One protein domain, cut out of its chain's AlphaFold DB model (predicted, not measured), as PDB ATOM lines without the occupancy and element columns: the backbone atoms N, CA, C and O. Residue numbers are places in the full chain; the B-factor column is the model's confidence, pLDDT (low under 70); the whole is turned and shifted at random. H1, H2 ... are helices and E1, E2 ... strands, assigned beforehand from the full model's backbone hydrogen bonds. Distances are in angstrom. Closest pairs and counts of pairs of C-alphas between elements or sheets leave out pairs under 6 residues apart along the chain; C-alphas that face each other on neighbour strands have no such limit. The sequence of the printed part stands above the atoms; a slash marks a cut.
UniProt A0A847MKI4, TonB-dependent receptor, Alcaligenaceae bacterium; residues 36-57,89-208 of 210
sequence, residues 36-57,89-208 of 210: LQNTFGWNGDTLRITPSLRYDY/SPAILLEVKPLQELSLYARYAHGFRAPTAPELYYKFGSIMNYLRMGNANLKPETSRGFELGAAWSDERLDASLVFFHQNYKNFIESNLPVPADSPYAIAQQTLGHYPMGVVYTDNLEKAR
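What this domain is: This is residues 36 to 57 and 89 to 208 of the 210 residues of the protein "TonB-dependent receptor" of Alcaligenaceae bacterium (UniProt A0A847MKI4). A broad, twisted sheet of six strands, E1, E2, E3, E4, E7 and E8, makes one end of a long rod, and a smaller curled sheet of four strands, E5, E6, E10 and E9, continues it lengthwise at the other end. H1 lies over E10 of the small sheet and H2 sits at the far end of the rod, while the large sheet has no named helix on it. The printed part has 142 residues, with two named helices and ten named strands in the order E1 E2 E3 E4 H1 E5 E6 E7 E8 E9 H2 E10, and its class is mostly strand. The large sheet runs E1 - E2 - E3 - E4 - E7 - E8, all antiparallel; the small one runs E5 - E6 - E10 - E9 and is mixed. The whole is extended, with a radius of gyration of the C-alphas of 23.6 A and spans of 74 by 35 by 21 A.

Where its parts are: In the large sheet, E1 holds residues 40 to 42, and its C-alpha 40 is at (28.016, -7.144, 182.395). E2, residues 47 to 57, is 33.5 A long from first to last C-alpha, and E3, residues 89 to 96, is 23.5 A. E4, residues 102 to 113, measures 34.3 A and bends by 52 degrees at residue 110. E7, residues 141 to 154, is the longest strand by residues, at 40.7 A; it begins with C-alpha 141 at (33.624, 21.785, 190.701) and bends by 51 degrees at residue 144. E8, residues 157 to 169, measures 39.4 A. In the small sheet are E5, residues 123 to 125, E6, residues 131 to 133, E9, residues 171 to 177, and E10, residues 198 to 204, which is 17.6 A long and ends with C-alpha 204 at (38.341, 26.769, 197.303). H1 holds residues 117 to 121, and H2, residues 183 to 191, is 10.9 A long.

How they stand to each other: E7 and E8 form a hairpin, antiparallel at 172 degrees, with N 148 and O 163 2.8 A apart, within hydrogen-bond range. On the other side of E7 stands E4, antiparallel at 162 degrees, with N 105 and O 149 at 2.8 A. E3 and E4 form another hairpin, with N 94 and O 106 at 2.8 A. E2 and E3 are antiparallel neighbours, with N 50 and O 93 at 2.8 A. E1 and E2 form a hairpin at the edge, with N 40 and O 49 at 2.8 A. E8, the other edge strand, runs on into E9 across a break of 1 residue, at 59 degrees. The closest C-alphas of E7 and E9, those of Glu 141 and Phe 171, are 5.4 A apart. E9 is the antiparallel neighbour of E10, with N 204 and O 171 at 2.7 A. E6 and E10 are parallel at 26 degrees, with N 199 and O 131 at 2.9 A. E5 and E6 form a hairpin, with N 132 and O 124 at 2.8 A. H1 is on this sheet over E10, at a height over the sheet of 8.7 A; their closest C-alphas are those of Glu 119 and Thr 201, at 6.3 A. H2 only grazes the sheet with its residues 184 to 188. H1 and H2 are apart. In both helices every O i to N i+4 pair is within hydrogen-bond range.

The domain as a whole: The C-alphas farthest apart are those of Asn 43 and Leu 191, at 74.4 A. Residues 58 to 88 are not printed, and C-alphas 57 and 89 are 11.3 A apart across this cut, between E2 and E3. Of the links that are printed whole, E6 to E7 and H2 to E10 are short and the others are tight. The mean pLDDT of the printed part is 91.3, with residues 206 to 208 under 70.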
ATOM      1  N   LEU A  36      26.757   6.907 178.626       97.94
ATOM      2  CA  LEU A  36      26.802   5.513 178.231       97.94
ATOM      3  C   LEU A  36      27.049   4.678 179.478       97.94
ATOM      4  O   LEU A  36      27.957   4.962 180.259       97.94
ATOM      5  N   GLN A  37      26.244   3.644 179.660       97.81
ATOM      6  CA  GLN A  37      26.380   2.690 180.746       97.81
ATOM      7  C   GLN A  37      26.050   1.312 180.201       97.81
ATOM      8  O   GLN A  37      25.102   1.161 179.431       97.81
ATOM      9  N   ASN A  38      26.828   0.318 180.603       97.75
ATOM     10  CA  ASN A  38      26.513  -1.067 180.311       97.75
ATOM     11  C   ASN A  38      26.774  -1.919 181.544       97.75
ATOM     12  O   ASN A  38      27.746  -1.662 182.246       97.75
ATOM     13  N   THR A  39      25.946  -2.931 181.779       97.62
ATOM     14  CA  THR A  39      26.138  -3.884 182.873       97.62
ATOM     15  C   THR A  39      26.460  -5.250 182.302       97.62
ATOM     16  O   THR A  39      25.701  -5.806 181.513       97.62
ATOM     17  N   PHE A  40      27.585  -5.801 182.733       96.69
ATOM     18  CA  PHE A  40      28.016  -7.144 182.395       96.69
ATOM     19  C   PHE A  40      27.813  -8.047 183.608       96.69
ATOM     20  O   PHE A  40      28.267  -7.704 184.698       96.69
ATOM     21  N   GLY A  41      27.130  -9.171 183.415       95.81
ATOM     22  CA  GLY A  41      26.890 -10.181 184.443       95.81
ATOM     23  C   GLY A  41      27.649 -11.474 184.149       95.81
ATOM     24  O   GLY A  41      27.744 -11.897 182.996       95.81
ATOM     25  N   TRP A  42      28.170 -12.115 185.194       94.56
ATOM     26  CA  TRP A  42      28.803 -13.436 185.136       94.56
ATOM     27  C   TRP A  42      28.217 -14.366 186.198       94.56
ATOM     28  O   TRP A  42      27.749 -13.914 187.244       94.56
ATOM     29  N   ASN A  43      28.288 -15.679 185.943       91.00
ATOM     30  CA  ASN A  43      27.853 -16.731 186.871       91.00
ATOM     31  C   ASN A  43      26.410 -16.529 187.368       91.00
ATOM     32  O   ASN A  43      26.153 -16.556 188.570       91.00
ATOM     33  N   GLY A  44      25.479 -16.264 186.447       85.44
ATOM     34  CA  GLY A  44      24.075 -16.011 186.792       85.44
ATOM     35  C   GLY A  44      23.885 -14.745 187.635       85.44
ATOM     36  O   GLY A  44      23.148 -14.777 188.611       85.44
ATOM     37  N   ASP A  45      24.589 -13.662 187.287       87.19
ATOM     38  CA  ASP A  45      24.569 -12.356 187.969       87.19
ATOM     39  C   ASP A  45      25.116 -12.330 189.405       87.19
ATOM     40  O   ASP A  45      24.988 -11.321 190.103       87.19
ATOM     41  N   THR A  46      25.812 -13.390 189.826       92.94
ATOM     42  CA  THR A  46      26.594 -13.402 191.074       92.94
ATOM     43  C   THR A  46      27.641 -12.283 191.079       92.94
ATOM     44  O   THR A  46      27.916 -11.697 192.121       92.94
ATOM     45  N   LEU A  47      28.223 -11.976 189.917       96.00
ATOM     46  CA  LEU A  47      29.168 -10.880 189.720       96.00
ATOM     47  C   LEU A  47      28.634  -9.965 188.620       96.00
ATOM     48  O   LEU A  47      28.416 -10.426 187.498       96.00
ATOM     49  N   ARG A  48      28.487  -8.674 188.917       97.62
ATOM     50  CA  ARG A  48      28.122  -7.648 187.938       97.62
ATOM     51  C   ARG A  48      29.148  -6.530 187.923       97.62
ATOM     52  O   ARG A  48      29.583  -6.047 188.965       97.62
ATOM     53  N   ILE A  49      29.525  -6.102 186.726       97.56
ATOM     54  CA  ILE A  49      30.399  -4.949 186.518       97.56
ATOM     55  C   ILE A  49      29.682  -3.983 185.592       97.56
ATOM     56  O   ILE A  49      29.291  -4.337 184.482       97.56
ATOM     57  N   THR A  50      29.542  -2.748 186.048       98.31
ATOM     58  CA  THR A  50      28.835  -1.688 185.346       98.31
ATOM     59  C   THR A  50      29.772  -0.502 185.121       98.31
ATOM     60  O   THR A  50      29.818   0.415 185.950       98.31
ATOM     61  N   PRO A  51      30.571  -0.496 184.036       97.94
ATOM     62  CA  PRO A  51      31.246   0.713 183.594       97.94
ATOM     63  C   PRO A  51      30.233   1.729 183.057       97.94
ATOM     64  O   PRO A  51      29.238   1.396 182.409       97.94
ATOM     65  N   SER A  52      30.518   2.999 183.304       97.94
ATOM     66  CA  SER A  52      29.738   4.122 182.807       97.94
ATOM     67  C   SER A  52      30.634   5.316 182.515       97.94
ATOM     68  O   SER A  52      31.667   5.527 183.156       97.94
ATOM     69  N   LEU A  53      30.237   6.099 181.526       97.94
ATOM     70  CA  LEU A  53      30.924   7.311 181.125       97.94
ATOM     71  C   LEU A  53      29.883   8.362 180.773       97.94
ATOM     72  O   LEU A  53      28.971   8.104 179.989       97.94
ATOM     73  N   ARG A  54      30.037   9.551 181.346       97.31
ATOM     74  CA  ARG A  54      29.218  10.715 181.021       97.31
ATOM     75  C   ARG A  54      30.097  11.844 180.492       97.31
ATOM     76  O   ARG A  54      31.167  12.085 181.045       97.31
ATOM     77  N   TYR A  55      29.654  12.505 179.434       97.38
ATOM     78  CA  TYR A  55      30.203  13.764 178.945       97.38
ATOM     79  C   TYR A  55      29.184  14.869 179.189       97.38
ATOM     80  O   TYR A  55      28.014  14.703 178.854       97.38
ATOM     81  N   ASP A  56      29.638  15.983 179.745       97.38
ATOM     82  CA  ASP A  56      28.839  17.175 179.990       97.38
ATOM     83  C   ASP A  56      29.525  18.378 179.336       97.38
ATOM     84  O   ASP A  56      30.720  18.589 179.539       97.38
ATOM     85  N   TYR A  57      28.772  19.176 178.588       97.00
ATOM     86  CA  TYR A  57      29.159  20.491 178.087       97.00
ATOM     87  C   TYR A  57      28.208  21.535 178.667       97.00
ATOM     88  O   TYR A  57      27.002  21.303 178.741       97.00
ATOM     89  N   SER A  89      33.185  12.282 182.928       97.25
ATOM     90  CA  SER A  89      32.878  11.745 184.252       97.25
ATOM     91  C   SER A  89      32.748  10.218 184.162       97.25
ATOM     92  O   SER A  89      31.647   9.702 183.955       97.25
ATOM     93  N   PRO A  90      33.871   9.474 184.240       97.50
ATOM     94  CA  PRO A  90      33.841   8.019 184.304       97.50
ATOM     95  C   PRO A  90      33.350   7.541 185.672       97.50
ATOM     96  O   PRO A  90      33.644   8.145 186.710       97.50
ATOM     97  N   ALA A  91      32.654   6.412 185.680       98.00
ATOM     98  CA  ALA A  91      32.334   5.680 186.891       98.00
ATOM     99  C   ALA A  91      32.301   4.174 186.629       98.00
ATOM    100  O   ALA A  91      31.934   3.720 185.549       98.00
ATOM    101  N   ILE A  92      32.667   3.398 187.638       98.06
ATOM    102  CA  ILE A  92      32.581   1.942 187.625       98.06
ATOM    103  C   ILE A  92      31.872   1.482 188.890       98.06
ATOM    104  O   ILE A  92      32.159   1.972 189.982       98.06
ATOM    105  N   LEU A  93      30.931   0.560 188.725       98.12
ATOM    106  CA  LEU A  93      30.242  -0.127 189.808       98.12
ATOM    107  C   LEU A  93      30.531  -1.624 189.691       98.12
ATOM    108  O   LEU A  93      30.370  -2.208 188.624       98.12
ATOM    109  N   LEU A  94      30.969  -2.222 190.787       97.75
ATOM    110  CA  LEU A  94      31.162  -3.649 190.973       97.75
ATOM    111  C   LEU A  94      30.115  -4.124 191.974       97.75
ATOM    112  O   LEU A  94      30.012  -3.550 193.053       97.75
ATOM    113  N   GLU A  95      29.369  -5.166 191.641       97.50
ATOM    114  CA  GLU A  95      28.376  -5.780 192.522       97.50
ATOM    115  C   GLU A  95      28.672  -7.277 192.617       97.50
ATOM    116  O   GLU A  95      28.955  -7.928 191.607       97.50
ATOM    117  N   VAL A  96      28.623  -7.829 193.827       97.06
ATOM    118  CA  VAL A  96      28.854  -9.250 194.090       97.06
ATOM    119  C   VAL A  96      27.792  -9.763 195.050       97.06
ATOM    120  O   VAL A  96      27.566  -9.171 196.103       97.06
ATOM    121  N   LYS A  97      27.172 -10.890 194.714       95.69
ATOM    122  CA  LYS A  97      26.198 -11.595 195.552       95.69
ATOM    123  C   LYS A  97      26.779 -12.930 196.007       95.69
ATOM    124  O   LYS A  97      26.502 -13.950 195.385       95.69
ATOM    125  N   PRO A  98      27.648 -12.952 197.034       91.06
ATOM    126  CA  PRO A  98      28.260 -14.201 197.492       91.06
ATOM    127  C   PRO A  98      27.235 -15.194 198.065       91.06
ATOM    128  O   PRO A  98      27.485 -16.395 198.046       91.06
ATOM    129  N   LEU A  99      26.106 -14.689 198.572       91.94
ATOM    130  CA  LEU A  99      24.967 -15.446 199.090       91.94
ATOM    131  C   LEU A  99      23.681 -14.866 198.476       91.94
ATOM    132  O   LEU A  99      23.722 -13.790 197.877       91.94
ATOM    133  N   GLN A 100      22.540 -15.544 198.627       90.38
ATOM    134  CA  GLN A 100      21.262 -15.009 198.130       90.38
ATOM    135  C   GLN A 100      20.815 -13.789 198.947       90.38
ATOM    136  O   GLN A 100      20.236 -12.852 198.403       90.38
ATOM    137  N   GLU A 101      21.168 -13.789 200.228       94.19
ATOM    138  CA  GLU A 101      20.775 -12.817 201.238       94.19
ATOM    139  C   GLU A 101      21.762 -11.646 201.320       94.19
ATOM    140  O   GLU A 101      21.394 -10.561 201.758       94.19
ATOM    141  N   LEU A 102      23.017 -11.833 200.885       94.94
ATOM    142  CA  LEU A 102      24.083 -10.831 200.986       94.94
ATOM    143  C   LEU A 102      24.444 -10.256 199.614       94.94
ATOM    144  O   LEU A 102      24.941 -10.962 198.739       94.94
ATOM    145  N   SER A 103      24.288  -8.943 199.467       96.50
ATOM    146  CA  SER A 103      24.744  -8.167 198.311       96.50
ATOM    147  C   SER A 103      25.835  -7.188 198.728       96.50
ATOM    148  O   SER A 103      25.643  -6.369 199.622       96.50
ATOM    149  N   LEU A 104      26.985  -7.255 198.068       97.69
ATOM    150  CA  LEU A 104      28.101  -6.334 198.248       97.69
ATOM    151  C   LEU A 104      28.250  -5.480 196.995       97.69
ATOM    152  O   LEU A 104      28.107  -5.984 195.882       97.69
ATOM    153  N   TYR A 105      28.595  -4.210 197.155       97.69
ATOM    154  CA  TYR A 105      28.955  -3.370 196.026       97.69
ATOM    155  C   TYR A 105      30.113  -2.431 196.345       97.69
ATOM    156  O   TYR A 105      30.336  -2.023 197.484       97.69
ATOM    157  N   ALA A 106      30.849  -2.085 195.297       98.12
ATOM    158  CA  ALA A 106      31.904  -1.095 195.316       98.12
ATOM    159  C   ALA A 106      31.752  -0.188 194.099       98.12
ATOM    160  O   ALA A 106      31.678  -0.657 192.966       98.12
ATOM    161  N   ARG A 107      31.727   1.123 194.313       98.00
ATOM    162  CA  ARG A 107      31.611   2.120 193.254       98.00
ATOM    163  C   ARG A 107      32.770   3.091 193.334       98.00
ATOM    164  O   ARG A 107      33.106   3.562 194.411       98.00
ATOM    165  N   TYR A 108      33.334   3.442 192.187       97.75
ATOM    166  CA  TYR A 108      34.237   4.578 192.043       97.75
ATOM    167  C   TYR A 108      33.696   5.494 190.955       97.75
ATOM    168  O   TYR A 108      33.439   5.038 189.840       97.75
ATOM    169  N   ALA A 109      33.488   6.770 191.268       97.25
ATOM    170  CA  ALA A 109      32.843   7.701 190.349       97.25
ATOM    171  C   ALA A 109      33.473   9.091 190.382       97.25
ATOM    172  O   ALA A 109      33.884   9.597 191.429       97.25
ATOM    173  N   HIS A 110      33.513   9.716 189.208       97.00
ATOM    174  CA  HIS A 110      33.818  11.129 189.052       97.00
ATOM    175  C   HIS A 110      32.514  11.927 188.977       97.00
ATOM    176  O   HIS A 110      31.591  11.539 188.262       97.00
ATOM    177  N   GLY A 111      32.454  13.049 189.687       93.94
ATOM    178  CA  GLY A 111      31.361  14.011 189.617       93.94
ATOM    179  C   GLY A 111      31.827  15.374 189.120       93.94
ATOM    180  O   GLY A 111      33.024  15.693 189.100       93.94
ATOM    181  N   PHE A 112      30.856  16.173 188.697       94.25
ATOM    182  CA  PHE A 112      31.062  17.459 188.052       94.25
ATOM    183  C   PHE A 112      29.883  18.390 188.336       94.25
ATOM    184  O   PHE A 112      28.734  17.954 188.262       94.25
ATOM    185  N   ARG A 113      30.169  19.666 188.605       94.12
ATOM    186  CA  ARG A 113      29.167  20.733 188.650       94.12
ATOM    187  C   ARG A 113      29.691  21.961 187.917       94.12
ATOM    188  O   ARG A 113      30.748  22.496 188.255       94.12
ATOM    189  N   ALA A 114      28.944  22.405 186.913       95.44
ATOM    190  CA  ALA A 114      29.211  23.666 186.238       95.44
ATOM    191  C   ALA A 114      28.859  24.857 187.152       95.44
ATOM    192  O   ALA A 114      27.878  24.768 187.899       95.44
ATOM    193  N   PRO A 115      29.598  25.980 187.072       94.44
ATOM    194  CA  PRO A 115      29.211  27.214 187.740       94.44
ATOM    195  C   PRO A 115      27.842  27.704 187.250       94.44
ATOM    196  O   PRO A 115      27.506  27.655 186.060       94.44
ATOM    197  N   THR A 116      27.034  28.185 188.179       93.25
ATOM    198  CA  THR A 116      25.726  28.774 187.902       93.25
ATOM    199  C   THR A 116      25.870  30.228 187.451       93.25
ATOM    200  O   THR A 116      26.871  30.894 187.717       93.25
ATOM    201  N   ALA A 117      24.854  30.752 186.761       91.38
ATOM    202  CA  ALA A 117      24.858  32.146 186.324       91.38
ATOM    203  C   ALA A 117      25.019  33.157 187.486       91.38
ATOM    204  O   ALA A 117      25.797  34.095 187.319       91.38
ATOM    205  N   PRO A 118      24.383  32.977 188.665       90.00
ATOM    206  CA  PRO A 118      24.648  33.831 189.822       90.00
ATOM    207  C   PRO A 118      26.084  33.703 190.352       90.00
ATOM    208  O   PRO A 118      26.715  34.714 190.626       90.00
ATOM    209  N   GLU A 119      26.648  32.497 190.448       92.69
ATOM    210  CA  GLU A 119      28.041  32.331 190.904       92.69
ATOM    211  C   GLU A 119      29.039  33.062 189.989       92.69
ATOM    212  O   GLU A 119      30.031  33.607 190.468       92.69
ATOM    213  N   LEU A 120      28.761  33.124 188.682       90.81
ATOM    214  CA  LEU A 120      29.609  33.805 187.702       90.81
ATOM    215  C   LEU A 120      29.388  35.323 187.649       90.81
ATOM    216  O   LEU A 120      30.359  36.073 187.581       90.81
ATOM    217  N   TYR A 121      28.131  35.772 187.645       88.69
ATOM    218  CA  TYR A 121      27.769  37.128 187.209       88.69
ATOM    219  C   TYR A 121      26.919  37.914 188.211       88.69
ATOM    220  O   TYR A 121      26.415  38.982 187.860       88.69
ATOM    221  N   TYR A 122      26.709  37.400 189.426       87.62
ATOM    222  CA  TYR A 122      26.023  38.167 190.465       87.62
ATOM    223  C   TYR A 122      26.794  39.452 190.761       87.62
ATOM    224  O   TYR A 122      28.014  39.438 190.878       87.62
ATOM    225  N   LYS A 123      26.099  40.573 190.890       85.75
ATOM    226  CA  LYS A 123      26.692  41.846 191.279       85.75
ATOM    227  C   LYS A 123      25.613  42.714 191.891       85.75
ATOM    228  O   LYS A 123      24.726  43.201 191.200       85.75
ATOM    229  N   PHE A 124      25.696  42.902 193.198       83.12
ATOM    230  CA  PHE A 124      24.739  43.714 193.930       83.12
ATOM    231  C   PHE A 124      25.414  44.424 195.089       83.12
ATOM    232  O   PHE A 124      26.259  43.850 195.779       83.12
ATOM    233  N   GLY A 125      25.038  45.675 195.324       81.31
ATOM    234  CA  GLY A 125      25.602  46.445 196.417       81.31
ATOM    235  C   GLY A 125      25.411  47.942 196.275       81.31
ATOM    236  O   GLY A 125      24.801  48.427 195.329       81.31
ATOM    237  N   SER A 126      25.971  48.674 197.235       81.38
ATOM    238  CA  SER A 126      26.096  50.127 197.207       81.38
ATOM    239  C   SER A 126      27.454  50.552 197.754       81.38
ATOM    240  O   SER A 126      27.896  49.998 198.758       81.38
ATOM    241  N   ILE A 127      28.090  51.568 197.153       82.62
ATOM    242  CA  ILE A 127      29.351  52.151 197.656       82.62
ATOM    243  C   ILE A 127      29.214  52.580 199.122       82.62
ATOM    244  O   ILE A 127      30.160  52.448 199.886       82.62
ATOM    245  N   MET A 128      28.035  53.040 199.541       83.38
ATOM    246  CA  MET A 128      27.790  53.462 200.924       83.38
ATOM    247  C   MET A 128      27.414  52.304 201.863       83.38
ATOM    248  O   MET A 128      27.114  52.549 203.029       83.38
ATOM    249  N   ASN A 129      27.381  51.058 201.377       85.50
ATOM    250  CA  ASN A 129      26.925  49.899 202.142       85.50
ATOM    251  C   ASN A 129      27.856  48.683 201.971       85.50
ATOM    252  O   ASN A 129      28.948  48.682 202.532       85.50
ATOM    253  N   TYR A 130      27.453  47.659 201.216       85.06
ATOM    254  CA  TYR A 130      28.242  46.455 200.938       85.06
ATOM    255  C   TYR A 130      28.310  46.195 199.434       85.06
ATOM    256  O   TYR A 130      27.534  46.767 198.669       85.06
ATOM    257  N   LEU A 131      29.201  45.296 199.022       86.44
ATOM    258  CA  LEU A 131      29.240  44.759 197.664       86.44
ATOM    259  C   LEU A 131      29.344  43.238 197.709       86.44
ATOM    260  O   LEU A 131      30.196  42.684 198.400       86.44
ATOM    261  N   ARG A 132      28.483  42.568 196.949       87.94
ATOM    262  CA  ARG A 132      28.522  41.128 196.723       87.94
ATOM    263  C   ARG A 132      28.655  40.869 195.233       87.94
ATOM    264  O   ARG A 132      27.843  41.358 194.450       87.94
ATOM    265  N   MET A 133      29.663  40.093 194.858       88.81
ATOM    266  CA  MET A 133      29.938  39.778 193.458       88.81
ATOM    267  C   MET A 133      30.203  38.291 193.214       88.81
ATOM    268  O   MET A 133      30.697  37.558 194.072       88.81
ATOM    269  N   GLY A 134      29.828  37.839 192.027       89.12
ATOM    270  CA  GLY A 134      30.230  36.571 191.455       89.12
ATOM    271  C   GLY A 134      31.663  36.647 190.944       89.12
ATOM    272  O   GLY A 134      32.389  37.617 191.174       89.12
ATOM    273  N   ASN A 135      32.074  35.600 190.246       90.06
ATOM    274  CA  ASN A 135      33.396  35.512 189.660       90.06
ATOM    275  C   ASN A 135      33.318  34.798 188.311       90.06
ATOM    276  O   ASN A 135      33.146  33.584 188.226       90.06
ATOM    277  N   ALA A 136      33.485  35.553 187.227       88.25
ATOM    278  CA  ALA A 136      33.452  34.998 185.878       88.25
ATOM    279  C   ALA A 136      34.598  33.997 185.616       88.25
ATOM    280  O   ALA A 136      34.506  33.163 184.714       88.25
ATOM    281  N   ASN A 137      35.659  34.023 186.430       89.19
ATOM    282  CA  ASN A 137      36.822  33.149 186.316       89.19
ATOM    283  C   ASN A 137      36.687  31.822 187.082       89.19
ATOM    284  O   ASN A 137      37.644  31.043 187.106       89.19
ATOM    285  N   LEU A 138      35.506  31.515 187.637       91.38
ATOM    286  CA  LEU A 138      35.267  30.239 188.307       91.38
ATOM    287  C   LEU A 138      35.537  29.046 187.388       91.38
ATOM    288  O   LEU A 138      35.127  28.979 186.223       91.38
ATOM    289  N   LYS A 139      36.208  28.060 187.968       92.44
ATOM    290  CA  LYS A 139      36.373  26.718 187.427       92.44
ATOM    291  C   LYS A 139      35.210  25.845 187.896       92.44
ATOM    292  O   LYS A 139      34.735  26.021 189.018       92.44
ATOM    293  N   PRO A 140      34.786  24.862 187.089       93.56
ATOM    294  CA  PRO A 140      33.814  23.882 187.539       93.56
ATOM    295  C   PRO A 140      34.305  23.073 188.740       93.56
ATOM    296  O   PRO A 140      35.495  22.730 188.839       93.56
ATOM    297  N   GLU A 141      33.364  22.702 189.601       94.44
ATOM    298  CA  GLU A 141      33.624  21.785 190.701       94.44
ATOM    299  C   GLU A 141      33.771  20.370 190.165       94.44
ATOM    300  O   GLU A 141      33.040  19.927 189.273       94.44
ATOM    301  N   THR A 142      34.715  19.633 190.735       94.06
ATOM    302  CA  THR A 142      34.904  18.227 190.390       94.06
ATOM    303  C   THR A 142      35.016  17.402 191.650       94.06
ATOM    304  O   THR A 142      35.676  17.808 192.607       94.06
ATOM    305  N   SER A 143      34.401  16.228 191.639       94.19
ATOM    306  CA  SER A 143      34.499  15.275 192.733       94.19
ATOM    307  C   SER A 143      35.029  13.942 192.236       94.19
ATOM    308  O   SER A 143      34.890  13.578 191.064       94.19
ATOM    309  N   ARG A 144      35.699  13.222 193.127       95.19
ATOM    310  CA  ARG A 144      36.061  11.822 192.929       95.19
ATOM    311  C   ARG A 144      35.858  11.108 194.236       95.19
ATOM    312  O   ARG A 144      36.308  11.607 195.270       95.19
ATOM    313  N   GLY A 145      35.300   9.918 194.180       95.88
ATOM    314  CA  GLY A 145      35.339   9.100 195.365       95.88
ATOM    315  C   GLY A 145      34.776   7.721 195.191       95.88
ATOM    316  O   GLY A 145      34.448   7.291 194.079       95.88
ATOM    317  N   PHE A 146      34.819   7.019 196.311       96.88
ATOM    318  CA  PHE A 146      34.494   5.617 196.397       96.88
ATOM    319  C   PHE A 146      33.359   5.400 197.385       96.88
ATOM    320  O   PHE A 146      33.250   6.094 198.396       96.88
ATOM    321  N   GLU A 147      32.543   4.405 197.085       97.69
ATOM    322  CA  GLU A 147      31.452   3.947 197.928       97.69
ATOM    323  C   GLU A 147      31.531   2.429 198.024       97.69
ATOM    324  O   GLU A 147      31.713   1.749 197.015       97.69
ATOM    325  N   LEU A 148      31.443   1.904 199.237       97.88
ATOM    326  CA  LEU A 148      31.412   0.482 199.540       97.88
ATOM    327  C   LEU A 148      30.141   0.222 200.326       97.88
ATOM    328  O   LEU A 148      29.938   0.845 201.366       97.88
ATOM    329  N   GLY A 149      29.309  -0.697 199.863       97.38
ATOM    330  CA  GLY A 149      28.103  -1.059 200.586       97.38
ATOM    331  C   GLY A 149      27.908  -2.557 200.697       97.38
ATOM    332  O   GLY A 149      28.350  -3.337 199.853       97.38
ATOM    333  N   ALA A 150      27.246  -2.940 201.776       97.31
ATOM    334  CA  ALA A 150      26.797  -4.288 202.049       97.31
ATOM    335  C   ALA A 150      25.323  -4.225 202.437       97.31
ATOM    336  O   ALA A 150      24.941  -3.435 203.300       97.31
ATOM    337  N   ALA A 151      24.504  -5.052 201.807       96.81
ATOM    338  CA  ALA A 151      23.094  -5.201 202.111       96.81
ATOM    339  C   ALA A 151      22.807  -6.669 202.421       96.81
ATOM    340  O   ALA A 151      23.181  -7.547 201.645       96.81
ATOM    341  N   TRP A 152      22.166  -6.913 203.557       96.38
ATOM    342  CA  TRP A 152      21.608  -8.195 203.957       96.38
ATOM    343  C   TRP A 152      20.085  -8.115 203.864       96.38
ATOM    344  O   TRP A 152      19.502  -7.168 204.391       96.38
ATOM    345  N   SER A 153      19.454  -9.089 203.219       95.56
ATOM    346  CA  SER A 153      17.999  -9.180 203.092       95.56
ATOM    347  C   SER A 153      17.561 -10.638 203.200       95.56
ATOM    348  O   SER A 153      17.990 -11.480 202.414       95.56
ATOM    349  N   ASP A 154      16.739 -10.928 204.205       93.81
ATOM    350  CA  ASP A 154      16.118 -12.230 204.478       93.81
ATOM    351  C   ASP A 154      14.716 -11.997 205.082       93.81
ATOM    352  O   ASP A 154      14.387 -10.882 205.483       93.81
ATOM    353  N   GLU A 155      13.888 -13.035 205.225       93.50
ATOM    354  CA  GLU A 155      12.495 -12.954 205.705       93.50
ATOM    355  C   GLU A 155      12.328 -12.271 207.078       93.50
ATOM    356  O   GLU A 155      11.228 -11.857 207.449       93.50
ATOM    357  N   ARG A 156      13.405 -12.191 207.870       93.88
ATOM    358  CA  ARG A 156      13.397 -11.680 209.250       93.88
ATOM    359  C   ARG A 156      14.154 -10.369 209.439       93.88
ATOM    360  O   ARG A 156      13.955  -9.724 210.469       93.88
ATOM    361  N   LEU A 157      15.062 -10.018 208.530       93.88
ATOM    362  CA  LEU A 157      15.988  -8.901 208.711       93.88
ATOM    363  C   LEU A 157      16.411  -8.314 207.366       93.88
ATOM    364  O   LEU A 157      17.047  -8.992 206.562       93.88
ATOM    365  N   ASP A 158      16.173  -7.015 207.218       96.06
ATOM    366  CA  ASP A 158      16.740  -6.182 206.165       96.06
ATOM    367  C   ASP A 158      17.682  -5.158 206.798       96.06
ATOM    368  O   ASP A 158      17.280  -4.350 207.640       96.06
ATOM    369  N   ALA A 159      18.955  -5.196 206.417       96.44
ATOM    370  CA  ALA A 159      19.974  -4.300 206.942       96.44
ATOM    371  C   ALA A 159      20.944  -3.880 205.839       96.44
ATOM    372  O   ALA A 159      21.358  -4.686 205.012       96.44
ATOM    373  N   SER A 160      21.366  -2.618 205.852       96.38
ATOM    374  CA  SER A 160      22.368  -2.108 204.915       96.38
ATOM    375  C   SER A 160      23.400  -1.253 205.629       96.38
ATOM    376  O   SER A 160      23.054  -0.444 206.490       96.38
ATOM    377  N   LEU A 161      24.656  -1.388 205.222       97.56
ATOM    378  CA  LEU A 161      25.774  -0.588 205.694       97.56
ATOM    379  C   LEU A 161      26.514  -0.016 204.490       97.56
ATOM    380  O   LEU A 161      26.849  -0.754 203.568       97.56
ATOM    381  N   VAL A 162      26.778   1.290 204.510       97.44
ATOM    382  CA  VAL A 162      27.460   1.996 203.421       97.44
ATOM    383  C   VAL A 162      28.576   2.856 203.992       97.44
ATOM    384  O   VAL A 162      28.369   3.631 204.924       97.44
ATOM    385  N   PHE A 163      29.757   2.736 203.400       97.50
ATOM    386  CA  PHE A 163      30.908   3.591 203.634       97.50
ATOM    387  C   PHE A 163      31.188   4.386 202.369       97.50
ATOM    388  O   PHE A 163      31.306   3.817 201.286       97.50
ATOM    389  N   PHE A 164      31.340   5.697 202.499       96.31
ATOM    390  CA  PHE A 164      31.626   6.575 201.374       96.31
ATOM    391  C   PHE A 164      32.787   7.506 201.702       96.31
ATOM    392  O   PHE A 164      33.001   7.894 202.850       96.31
ATOM    393  N   HIS A 165      33.541   7.882 200.676       95.56
ATOM    394  CA  HIS A 165      34.578   8.894 200.791       95.56
ATOM    395  C   HIS A 165      34.687   9.682 199.492       95.56
ATOM    396  O   HIS A 165      35.071   9.142 198.455       95.56
ATOM    397  N   GLN A 166      34.396  10.980 199.575       93.50
ATOM    398  CA  GLN A 166      34.353  11.885 198.432       93.50
ATOM    399  C   GLN A 166      35.373  13.011 198.608       93.50
ATOM    400  O   GLN A 166      35.388  13.706 199.621       93.50
ATOM    401  N   ASN A 167      36.204  13.223 197.591       92.56
ATOM    402  CA  ASN A 167      37.131  14.346 197.522       92.56
ATOM    403  C   ASN A 167      36.637  15.361 196.495       92.56
ATOM    404  O   ASN A 167      36.529  15.033 195.309       92.56
ATOM    405  N   TYR A 168      36.398  16.591 196.943       91.25
ATOM    406  CA  TYR A 168      35.993  17.713 196.100       91.25
ATOM    407  C   TYR A 168      37.186  18.618 195.787       91.25
ATOM    408  O   TYR A 168      38.067  18.834 196.623       91.25
ATOM    409  N   LYS A 169      37.213  19.149 194.564       91.62
ATOM    410  CA  LYS A 169      38.168  20.157 194.097       91.62
ATOM    411  C   LYS A 169      37.426  21.310 193.438       91.62
ATOM    412  O   LYS A 169      36.430  21.074 192.751       91.62
ATOM    413  N   ASN A 170      38.000  22.506 193.567       92.06
ATOM    414  CA  ASN A 170      37.458  23.766 193.058       92.06
ATOM    415  C   ASN A 170      36.076  24.091 193.637       92.06
ATOM    416  O   ASN A 170      35.229  24.576 192.898       92.06
ATOM    417  N   PHE A 171      35.834  23.793 194.915       91.69
ATOM    418  CA  PHE A 171      34.528  24.026 195.533       91.69
ATOM    419  C   PHE A 171      34.177  25.513 195.451       91.69
ATOM    420  O   PHE A 171      34.975  26.343 195.873       91.69
ATOM    421  N   ILE A 172      33.048  25.849 194.841       92.88
ATOM    422  CA  ILE A 172      32.618  27.224 194.623       92.88
ATOM    423  C   ILE A 172      31.934  27.679 195.905       92.88
ATOM    424  O   ILE A 172      30.831  27.240 196.224       92.88
ATOM    425  N   GLU A 173      32.597  28.567 196.634       91.88
ATOM    426  CA  GLU A 173      32.067  29.156 197.857       91.88
ATOM    427  C   GLU A 173      31.695  30.613 197.596       91.88
ATOM    428  O   GLU A 173      32.429  31.358 196.944       91.88
ATOM    429  N   SER A 174      30.536  31.016 198.109       90.69
ATOM    430  CA  SER A 174      30.065  32.397 198.046       90.69
ATOM    431  C   SER A 174      30.344  33.111 199.362       90.69
ATOM    432  O   SER A 174      30.438  32.495 200.415       90.69
ATOM    433  N   ASN A 175      30.346  34.442 199.329       89.75
ATOM    434  CA  ASN A 175      30.519  35.283 200.516       89.75
ATOM    435  C   ASN A 175      31.930  35.221 201.135       89.75
ATOM    436  O   ASN A 175      32.093  35.442 202.335       89.75
ATOM    437  N   LEU A 176      32.952  34.953 200.322       90.31
ATOM    438  CA  LEU A 176      34.346  35.021 200.750       90.31
ATOM    439  C   LEU A 176      34.806  36.482 200.846       90.31
ATOM    440  O   LEU A 176      34.401  37.291 200.010       90.31
ATOM    441  N   PRO A 177      35.657  36.848 201.820       88.94
ATOM    442  CA  PRO A 177      36.247  38.180 201.869       88.94
ATOM    443  C   PRO A 177      37.182  38.380 200.674       88.94
ATOM    444  O   PRO A 177      37.935  37.475 200.320       88.94
ATOM    445  N   VAL A 178      37.162  39.564 200.067       87.12
ATOM    446  CA  VAL A 178      38.082  39.876 198.965       87.12
ATOM    447  C   VAL A 178      39.553  39.885 199.421       87.12
ATOM    448  O   VAL A 178      39.834  40.272 200.561       87.12
ATOM    449  N   PRO A 179      40.510  39.519 198.546       86.25
ATOM    450  CA  PRO A 179      41.937  39.664 198.827       86.25
ATOM    451  C   PRO A 179      42.311  41.105 199.196       86.25
ATOM    452  O   PRO A 179      41.761  42.062 198.639       86.25
ATOM    453  N   ALA A 180      43.256  41.268 200.128       85.06
ATOM    454  CA  ALA A 180      43.643  42.574 200.672       85.06
ATOM    455  C   ALA A 180      44.270  43.521 199.630       85.06
ATOM    456  O   ALA A 180      44.213  44.737 199.785       85.06
ATOM    457  N   ASP A 181      44.847  42.962 198.571       85.75
ATOM    458  CA  ASP A 181      45.437  43.655 197.427       85.75
ATOM    459  C   ASP A 181      44.428  43.938 196.300       85.75
ATOM    460  O   ASP A 181      44.764  44.594 195.313       85.75
ATOM    461  N   SER A 182      43.179  43.479 196.432       85.25
ATOM    462  CA  SER A 182      42.147  43.748 195.433       85.25
ATOM    463  C   SER A 182      41.792  45.244 195.378       85.25
ATOM    464  O   SER A 182      41.765  45.917 196.416       85.25
ATOM    465  N   PRO A 183      41.413  45.784 194.201       85.38
ATOM    466  CA  PRO A 183      40.958  47.172 194.082       85.38
ATOM    467  C   PRO A 183      39.798  47.516 195.027       85.38
ATOM    468  O   PRO A 183      39.688  48.650 195.484       85.38
ATOM    469  N   TYR A 184      38.955  46.533 195.355       85.81
ATOM    470  CA  TYR A 184      37.832  46.690 196.276       85.81
ATOM    471  C   TYR A 184      38.282  46.811 197.735       85.81
ATOM    472  O   TYR A 184      37.785  47.686 198.443       85.81
ATOM    473  N   ALA A 185      39.258  46.006 198.168       85.06
ATOM    474  CA  ALA A 185      39.854  46.125 199.500       85.06
ATOM    475  C   ALA A 185      40.605  47.455 199.661       85.06
ATOM    476  O   ALA A 185      40.458  48.137 200.678       85.06
ATOM    477  N   ILE A 186      41.345  47.872 198.628       86.69
ATOM    478  CA  ILE A 186      42.035  49.165 198.611       86.69
ATOM    479  C   ILE A 186      41.019  50.311 198.669       86.69
ATOM    480  O   ILE A 186      41.183  51.222 199.477       86.69
ATOM    481  N   ALA A 187      39.945  50.269 197.873       85.38
ATOM    482  CA  ALA A 187      38.886  51.281 197.906       85.38
ATOM    483  C   ALA A 187      38.175  51.340 199.269       85.38
ATOM    484  O   ALA A 187      37.843  52.427 199.741       85.38
ATOM    485  N   GLN A 188      37.994  50.199 199.938       85.88
ATOM    486  CA  GLN A 188      37.437  50.156 201.289       85.88
ATOM    487  C   GLN A 188      38.344  50.845 202.313       85.88
ATOM    488  O   GLN A 188      37.865  51.621 203.135       85.88
ATOM    489  N   GLN A 189      39.658  50.625 202.233       84.88
ATOM    490  CA  GLN A 189      40.624  51.221 203.161       84.88
ATOM    491  C   GLN A 189      40.905  52.704 202.882       84.88
ATOM    492  O   GLN A 189      41.085  53.482 203.814       84.88
ATOM    493  N   THR A 190      40.969  53.098 201.609       87.62
ATOM    494  CA  THR A 190      41.437  54.433 201.193       87.62
ATOM    495  C   THR A 190      40.311  55.427 200.940       87.62
ATOM    496  O   THR A 190      40.486  56.616 201.196       87.62
ATOM    497  N   LEU A 191      39.158  54.959 200.453       86.50
ATOM    498  CA  LEU A 191      38.019  55.803 200.073       86.50
ATOM    499  C   LEU A 191      36.813  55.622 201.006       86.50
ATOM    500  O   LEU A 191      35.811  56.314 200.845       86.50
ATOM    501  N   GLY A 192      36.876  54.689 201.963       84.12
ATOM    502  CA  GLY A 192      35.742  54.349 202.829       84.12
ATOM    503  C   GLY A 192      34.577  53.693 202.080       84.12
ATOM    504  O   GLY A 192      33.451  53.693 202.574       84.12
ATOM    505  N   HIS A 193      34.827  53.162 200.878       88.44
ATOM    506  CA  HIS A 193      33.814  52.468 200.089       88.44
ATOM    507  C   HIS A 193      33.442  51.129 200.735       88.44
ATOM    508  O   HIS A 193      34.288  50.430 201.275       88.44
ATOM    509  N   TYR A 194      32.181  50.734 200.618       86.56
ATOM    510  CA  TYR A 194      31.653  49.472 201.130       86.56
ATOM    511  C   TYR A 194      31.946  49.267 202.635       86.56
ATOM    512  O   TYR A 194      32.581  48.279 203.013       86.56
ATOM    513  N   PRO A 195      31.507  50.183 203.524       85.00
ATOM    514  CA  PRO A 195      31.799  50.114 204.960       85.00
ATOM    515  C   PRO A 195      31.283  48.834 205.643       85.00
ATOM    516  O   PRO A 195      31.813  48.447 206.682       85.00
ATOM    517  N   MET A 196      30.284  48.161 205.062       85.62
ATOM    518  CA  MET A 196      29.745  46.882 205.546       85.62
ATOM    519  C   MET A 196      30.444  45.656 204.931       85.62
ATOM    520  O   MET A 196      30.061  44.522 205.215       85.62
ATOM    521  N   GLY A 197      31.483  45.873 204.121       86.12
ATOM    522  CA  GLY A 197      32.347  44.843 203.558       86.12
ATOM    523  C   GLY A 197      32.067  44.504 202.096       86.12
ATOM    524  O   GLY A 197      31.007  44.796 201.531       86.12
ATOM    525  N   VAL A 198      33.055  43.852 201.489       88.06
ATOM    526  CA  VAL A 198      32.983  43.317 200.132       88.06
ATOM    527  C   VAL A 198      33.199  41.817 200.179       88.06
ATOM    528  O   VAL A 198      34.207  41.345 200.713       88.06
ATOM    529  N   VAL A 199      32.265  41.077 199.591       90.25
ATOM    530  CA  VAL A 199      32.358  39.628 199.479       90.25
ATOM    531  C   VAL A 199      32.239  39.166 198.035       90.25
ATOM    532  O   VAL A 199      31.538  39.775 197.224       90.25
ATOM    533  N   TYR A 200      32.920  38.074 197.709       89.56
ATOM    534  CA  TYR A 200      32.924  37.513 196.366       89.56
ATOM    535  C   TYR A 200      32.765  35.991 196.368       89.56
ATOM    536  O   TYR A 200      32.718  35.353 197.422       89.56
ATOM    537  N   THR A 201      32.605  35.427 195.174       91.75
ATOM    538  CA  THR A 201      32.528  33.979 194.953       91.75
ATOM    539  C   THR A 201      33.871  33.475 194.431       91.75
ATOM    540  O   THR A 201      34.428  34.079 193.519       91.75
ATOM    541  N   ASP A 202      34.407  32.376 194.961       92.44
ATOM    542  CA  ASP A 202      35.669  31.810 194.461       92.44
ATOM    543  C   ASP A 202      35.751  30.290 194.594       92.44
ATOM    544  O   ASP A 202      34.982  29.662 195.322       92.44
ATOM    545  N   ASN A 203      36.718  29.695 193.895       92.38
ATOM    546  CA  ASN A 203      37.060  28.292 194.043       92.38
ATOM    547  C   ASN A 203      37.983  28.070 195.249       92.38
ATOM    548  O   ASN A 203      39.155  28.445 195.233       92.38
ATOM    549  N   LEU A 204      37.510  27.329 196.245       86.81
ATOM    550  CA  LEU A 204      38.341  26.769 197.303       86.81
ATOM    551  C   LEU A 204      39.075  25.519 196.801       86.81
ATOM    552  O   LEU A 204      38.491  24.618 196.184       86.81
ATOM    553  N   GLU A 205      40.374  25.428 197.101       71.12
ATOM    554  CA  GLU A 205      41.204  24.301 196.661       71.12
ATOM    555  C   GLU A 205      40.746  22.954 197.249       71.12
ATOM    556  O   GLU A 205      40.918  21.917 196.598       71.12
ATOM    557  N   LYS A 206      40.155  22.945 198.457       56.00
ATOM    558  CA  LYS A 206      39.653  21.736 199.135       56.00
ATOM    559  C   LYS A 206      38.452  22.044 200.036       56.00
ATOM    560  O   LYS A 206      38.593  22.778 201.007       56.00
ATOM    561  N   ALA A 207      37.330  21.374 199.784       54.50
ATOM    562  CA  ALA A 207      36.266  21.167 200.763       54.50
ATOM    563  C   ALA A 207      36.240  19.669 201.106       54.50
ATOM    564  O   ALA A 207      36.074  18.824 200.224       54.50
ATOM    565  N   ARG A 208      36.494  19.320 202.371       44.62
ATOM    566  CA  ARG A 208      36.299  17.953 202.870       44.62
ATOM    567  C   ARG A 208      34.905  17.891 203.479       44.62
ATOM    568  O   ARG A 208      34.657  18.584 204.457       44.62
TER     569      ARG A 208